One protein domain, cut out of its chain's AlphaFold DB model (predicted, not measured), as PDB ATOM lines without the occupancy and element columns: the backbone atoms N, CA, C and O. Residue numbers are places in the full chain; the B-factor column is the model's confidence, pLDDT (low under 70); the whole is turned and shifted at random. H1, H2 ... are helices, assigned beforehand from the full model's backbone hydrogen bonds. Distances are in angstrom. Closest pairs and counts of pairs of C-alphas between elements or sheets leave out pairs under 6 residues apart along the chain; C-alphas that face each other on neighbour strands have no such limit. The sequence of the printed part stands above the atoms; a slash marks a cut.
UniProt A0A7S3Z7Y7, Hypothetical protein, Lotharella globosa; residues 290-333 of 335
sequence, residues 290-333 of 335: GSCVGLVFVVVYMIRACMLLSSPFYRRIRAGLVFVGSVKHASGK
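What this domain is: This is residues 290 to 333 of the 335 residues of the protein "Hypothetical protein" of Lotharella globosa (UniProt A0A7S3Z7Y7). Two long helices, H1 and H2, meet near their ends at a single linking residue and make a wide, open V. Each helix is one arm of the V, and the arms move away from each other on leaving the corner, with nothing packed between them. The printed part has 44 residues, with two named helices in the order H1, H2 and no named strand; the class is all helix. The whole is extended, with a radius of gyration of the C-alphas of 17.3 A, and it spans 55 by 20 by 7 A.

How they stand to each other: Begin with the longest helix by residues, H1, residues 290 to 310, and pass through Ser 311 to H2, residues 312 to 331. The two are close but not clearly touching, with 2 pairs of C-alphas within 8 A. Look at the C-alphas of Leu 308 and Tyr 314, the closest of the two helices, 6.8 A apart. The lines of the helices stand at a steep tilt of 60 degrees. They run the same way, and their centres are 28.1 A apart. In H1 and H2 every backbone O i to N i+4 pair is within hydrogen-bond range.

Where its parts are: Find C-alpha 290 at (308.218, 320.048, 301.836); from there H1 runs 30.0 A to C-alpha 310 at (283.362, 330.919, 289.075). H2 begins at C-alpha 312 and runs 28.9 A to C-alpha 331 at (275.532, 360.319, 286.927).

The domain as a whole: The C-alphas of Gly 290 and Lys 333, the first and last printed residues, are the two farthest apart, at 55.5 A. The printed part has no cut, and the link from H1 to H2 is tight. Read the B-factor column for the model's confidence: the mean pLDDT of the printed part is 77.5, and residues 319 to 333 are under 70.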
ATOM      1  N   GLY A 290     308.860 318.802 301.411       86.69
ATOM      2  CA  GLY A 290     308.218 320.048 301.836       86.69
ATOM      3  C   GLY A 290     307.825 320.940 300.655       86.69
ATOM      4  O   GLY A 290     306.717 321.475 300.629       86.69
ATOM      5  N   SER A 291     308.681 321.026 299.631       84.12
ATOM      6  CA  SER A 291     308.399 321.762 298.391       84.12
ATOM      7  C   SER A 291     307.242 321.141 297.598       84.12
ATOM      8  O   SER A 291     306.343 321.860 297.163       84.12
ATOM      9  N   CYS A 292     307.207 319.811 297.457       90.12
ATOM     10  CA  CYS A 292     306.098 319.103 296.811       90.12
ATOM     11  C   CYS A 292     304.773 319.282 297.569       90.12
ATOM     12  O   CYS A 292     303.745 319.557 296.953       90.12
ATOM     13  N   VAL A 293     304.791 319.176 298.902       92.56
ATOM     14  CA  VAL A 293     303.611 319.398 299.753       92.56
ATOM     15  C   VAL A 293     303.119 320.844 299.631       92.56
ATOM     16  O   VAL A 293     301.928 321.068 299.411       92.56
ATOM     17  N   GLY A 294     304.025 321.825 299.685       91.06
ATOM     18  CA  GLY A 294     303.705 323.239 299.477       91.06
ATOM     19  C   GLY A 294     303.078 323.510 298.106       91.06
ATOM     20  O   GLY A 294     302.053 324.188 298.025       91.06
ATOM     21  N   LEU A 295     303.623 322.915 297.040       93.44
ATOM     22  CA  LEU A 295     303.061 323.010 295.690       93.44
ATOM     23  C   LEU A 295     301.635 322.442 295.628       93.44
ATOM     24  O   LEU A 295     300.750 323.088 295.068       93.44
ATOM     25  N   VAL A 296     301.380 321.282 296.244       94.81
ATOM     26  CA  VAL A 296     300.030 320.695 296.326       94.81
ATOM     27  C   VAL A 296     299.065 321.625 297.066       94.81
ATOM     28  O   VAL A 296     297.959 321.855 296.575       94.81
ATOM     29  N   PHE A 297     299.470 322.226 298.190       95.38
ATOM     30  CA  PHE A 297     298.643 323.212 298.897       95.38
ATOM     31  C   PHE A 297     298.324 324.443 298.036       95.38
ATOM     32  O   PHE A 297     297.167 324.864 297.997       95.38
ATOM     33  N   VAL A 298     299.304 324.983 297.303       95.25
ATOM     34  CA  VAL A 298     299.095 326.109 296.375       95.25
ATOM     35  C   VAL A 298     298.131 325.724 295.251       95.25
ATOM     36  O   VAL A 298     297.193 326.468 294.978       95.25
ATOM     37  N   VAL A 299     298.293 324.548 294.637       95.56
ATOM     38  CA  VAL A 299     297.397 324.054 293.576       95.56
ATOM     39  C   VAL A 299     295.968 323.873 294.098       95.56
ATOM     40  O   VAL A 299     295.024 324.357 293.473       95.56
ATOM     41  N   VAL A 300     295.783 323.257 295.270       95.38
ATOM     42  CA  VAL A 300     294.461 323.089 295.901       95.38
ATOM     43  C   VAL A 300     293.832 324.439 296.261       95.38
ATOM     44  O   VAL A 300     292.633 324.630 296.043       95.38
ATOM     45  N   TYR A 301     294.619 325.393 296.767       95.56
ATOM     46  CA  TYR A 301     294.156 326.752 297.045       95.56
ATOM     47  C   TYR A 301     293.711 327.471 295.765       95.56
ATOM     48  O   TYR A 301     292.603 328.003 295.724       95.56
ATOM     49  N   MET A 302     294.516 327.423 294.702       93.88
ATOM     50  CA  MET A 302     294.190 328.021 293.402       93.88
ATOM     51  C   MET A 302     292.930 327.402 292.791       93.88
ATOM     52  O   MET A 302     292.056 328.129 292.326       93.88
ATOM     53  N   ILE A 303     292.776 326.075 292.856       93.88
ATOM     54  CA  ILE A 303     291.559 325.381 292.414       93.88
ATOM     55  C   ILE A 303     290.338 325.864 293.214       93.88
ATOM     56  O   ILE A 303     289.323 326.225 292.616       93.88
ATOM     57  N   ARG A 304     290.427 325.938 294.551       92.38
ATOM     58  CA  ARG A 304     289.338 326.455 295.403       92.38
ATOM     59  C   ARG A 304     289.007 327.917 295.095       92.38
ATOM     60  O   ARG A 304     287.831 328.251 294.980       92.38
ATOM     61  N   ALA A 305     290.013 328.768 294.904       90.12
ATOM     62  CA  ALA A 305     289.828 330.162 294.511       90.12
ATOM     63  C   ALA A 305     289.120 330.267 293.149       90.12
ATOM     64  O   ALA A 305     288.130 330.986 293.029       90.12
ATOM     65  N   CYS A 306     289.533 329.485 292.149       90.44
ATOM     66  CA  CYS A 306     288.863 329.410 290.849       90.44
ATOM     67  C   CYS A 306     287.407 328.920 290.956       90.44
ATOM     68  O   CYS A 306     286.530 329.495 290.308       90.44
ATOM     69  N   MET A 307     287.107 327.921 291.796       88.75
ATOM     70  CA  MET A 307     285.721 327.488 292.050       88.75
ATOM     71  C   MET A 307     284.882 328.589 292.719       88.75
ATOM     72  O   MET A 307     283.741 328.820 292.323       88.75
ATOM     73  N   LEU A 308     285.440 329.319 293.690       87.00
ATOM     74  CA  LEU A 308     284.751 330.433 294.351       87.00
ATOM     75  C   LEU A 308     284.492 331.597 293.383       87.00
ATOM     76  O   LEU A 308     283.366 332.090 293.314       87.00
ATOM     77  N   LEU A 309     285.486 331.988 292.581       81.69
ATOM     78  CA  LEU A 309     285.375 333.057 291.581       81.69
ATOM     79  C   LEU A 309     284.405 332.705 290.439       81.69
ATOM     80  O   LEU A 309     283.715 333.582 289.916       81.69
ATOM     81  N   SER A 310     284.325 331.425 290.063       78.62
ATOM     82  CA  SER A 310     283.362 330.919 289.075       78.62
ATOM     83  C   SER A 310     281.992 330.575 289.674       78.62
ATOM     84  O   SER A 310     281.050 330.309 288.921       78.62
ATOM     85  N   SER A 311     281.813 330.640 290.998       81.88
ATOM     86  CA  SER A 311     280.521 330.366 291.632       81.88
ATOM     87  C   SER A 311     279.420 331.318 291.120       81.88
ATOM     88  O   SER A 311     279.688 332.490 290.820       81.88
ATOM     89  N   PRO A 312     278.153 330.865 291.015       76.00
ATOM     90  CA  PRO A 312     277.041 331.740 290.630       76.00
ATOM     91  C   PRO A 312     276.864 332.927 291.589       76.00
ATOM     92  O   PRO A 312     276.484 334.018 291.166       76.00
ATOM     93  N   PHE A 313     277.179 332.721 292.871       74.94
ATOM     94  CA  PHE A 313     277.137 333.736 293.921       74.94
ATOM     95  C   PHE A 313     278.136 334.873 293.656       74.94
ATOM     96  O   PHE A 313     277.735 336.033 293.555       74.94
ATOM     97  N   TYR A 314     279.414 334.548 293.432       70.62
ATOM     98  CA  TYR A 314     280.438 335.556 293.143       70.62
ATOM     99  C   TYR A 314     280.182 336.279 291.811       70.62
ATOM    100  O   TYR A 314     280.334 337.499 291.723       70.62
ATOM    101  N   ARG A 315     279.699 335.558 290.786       70.81
ATOM    102  CA  ARG A 315     279.280 336.164 289.510       70.81
ATOM    103  C   ARG A 315     278.157 337.195 289.689       70.81
ATOM    104  O   ARG A 315     278.240 338.265 289.087       70.81
ATOM    105  N   ARG A 316     277.159 336.928 290.543       72.75
ATOM    106  CA  ARG A 316     276.089 337.892 290.872       72.75
ATOM    107  C   ARG A 316     276.620 339.128 291.605       72.75
ATOM    108  O   ARG A 316     276.268 340.240 291.219       72.75
ATOM    109  N   ILE A 317     277.506 338.956 292.590       73.69
ATOM    110  CA  ILE A 317     278.135 340.082 293.312       73.69
ATOM    111  C   ILE A 317     278.947 340.965 292.354       73.69
ATOM    112  O   ILE A 317     278.784 342.186 292.345       73.69
ATOM    113  N   ARG A 318     279.776 340.359 291.494       70.00
ATOM    114  CA  ARG A 318     280.583 341.094 290.508       70.00
ATOM    115  C   ARG A 318     279.713 341.854 289.502       70.00
ATOM    116  O   ARG A 318     280.024 343.000 289.195       70.00
ATOM    117  N   ALA A 319     278.620 341.253 289.025       69.88
ATOM    118  CA  ALA A 319     277.668 341.924 288.140       69.88
ATOM    119  C   ALA A 319     277.001 343.137 288.820       69.88
ATOM    120  O   ALA A 319     276.932 344.207 288.220       69.88
ATOM    121  N   GLY A 320     276.592 343.004 290.089       68.56
ATOM    122  CA  GLY A 320     276.034 344.111 290.873       68.56
ATOM    123  C   GLY A 320     277.019 345.269 291.075       68.56
ATOM    124  O   GLY A 320     276.651 346.427 290.893       68.56
ATOM    125  N   LEU A 321     278.289 344.975 291.370       67.38
ATOM    126  CA  LEU A 321     279.333 345.999 291.517       67.38
ATOM    127  C   LEU A 321     279.626 346.743 290.205       67.38
ATOM    128  O   LEU A 321     279.760 347.966 290.218       67.38
ATOM    129  N   VAL A 322     279.673 346.035 289.069       69.56
ATOM    130  CA  VAL A 322     279.812 346.664 287.741       69.56
ATOM    131  C   VAL A 322     278.606 347.556 287.435       69.56
ATOM    132  O   VAL A 322     278.788 348.679 286.970       69.56
ATOM    133  N   PHE A 323     277.389 347.108 287.753       60.34
ATOM    134  CA  PHE A 323     276.171 347.897 287.561       60.34
ATOM    135  C   PHE A 323     276.197 349.204 288.373       60.34
ATOM    136  O   PHE A 323     275.986 350.280 287.815       60.34
ATOM    137  N   VAL A 324     276.556 349.142 289.662       62.12
ATOM    138  CA  VAL A 324     276.702 350.329 290.530       62.12
ATOM    139  C   VAL A 324     277.808 351.273 290.034       62.12
ATOM    140  O   VAL A 324     277.642 352.493 290.086       62.12
ATOM    141  N   GLY A 325     278.917 350.735 289.514       61.28
ATOM    142  CA  GLY A 325     279.990 351.524 288.900       61.28
ATOM    143  C   GLY A 325     279.530 352.284 287.650       61.28
ATOM    144  O   GLY A 325     279.751 353.491 287.550       61.28
ATOM    145  N   SER A 326     278.829 351.606 286.737       60.66
ATOM    146  CA  SER A 326     278.267 352.221 285.527       60.66
ATOM    147  C   SER A 326     277.221 353.290 285.844       60.66
ATOM    148  O   SER A 326     277.242 354.353 285.226       60.66
ATOM    149  N   VAL A 327     276.357 353.063 286.842       59.59
ATOM    150  CA  VAL A 327     275.382 354.069 287.304       59.59
ATOM    151  C   VAL A 327     276.096 355.314 287.837       59.59
ATOM    152  O   VAL A 327     275.761 356.418 287.415       59.59
ATOM    153  N   LYS A 328     277.139 355.159 288.670       58.59
ATOM    154  CA  LYS A 328     277.944 356.298 289.153       58.59
ATOM    155  C   LYS A 328     278.640 357.061 288.020       58.59
ATOM    156  O   LYS A 328     278.662 358.290 288.047       58.59
ATOM    157  N   HIS A 329     279.182 356.358 287.024       55.94
ATOM    158  CA  HIS A 329     279.858 356.992 285.887       55.94
ATOM    159  C   HIS A 329     278.881 357.712 284.940       55.94
ATOM    160  O   HIS A 329     279.237 358.741 284.371       55.94
ATOM    161  N   ALA A 330     277.641 357.224 284.812       57.66
ATOM    162  CA  ALA A 330     276.578 357.916 284.085       57.66
ATOM    163  C   ALA A 330     276.116 359.190 284.816       57.66
ATOM    164  O   ALA A 330     276.013 360.245 284.192       57.66
ATOM    165  N   SER A 331     275.915 359.136 286.139       56.50
ATOM    166  CA  SER A 331     275.532 360.319 286.927       56.50
ATOM    167  C   SER A 331     276.635 361.384 287.014       56.50
ATOM    168  O   SER A 331     276.324 362.564 287.109       56.50
ATOM    169  N   GLY A 332     277.914 361.001 286.915       54.59
ATOM    170  CA  GLY A 332     279.047 361.939 286.854       54.59
ATOM    171  C   GLY A 332     279.262 362.627 285.496       54.59
ATOM    172  O   GLY A 332     280.200 363.405 285.366       54.59
ATOM    173  N   LYS A 333     278.437 362.329 284.481       51.66
ATOM    174  CA  LYS A 333     278.399 363.040 283.184       51.66
ATOM    175  C   LYS A 333     277.141 363.903 283.009       51.66
ATOM    176  O   LYS A 333     276.887 364.391 281.912       51.66
TER     177      LYS A 333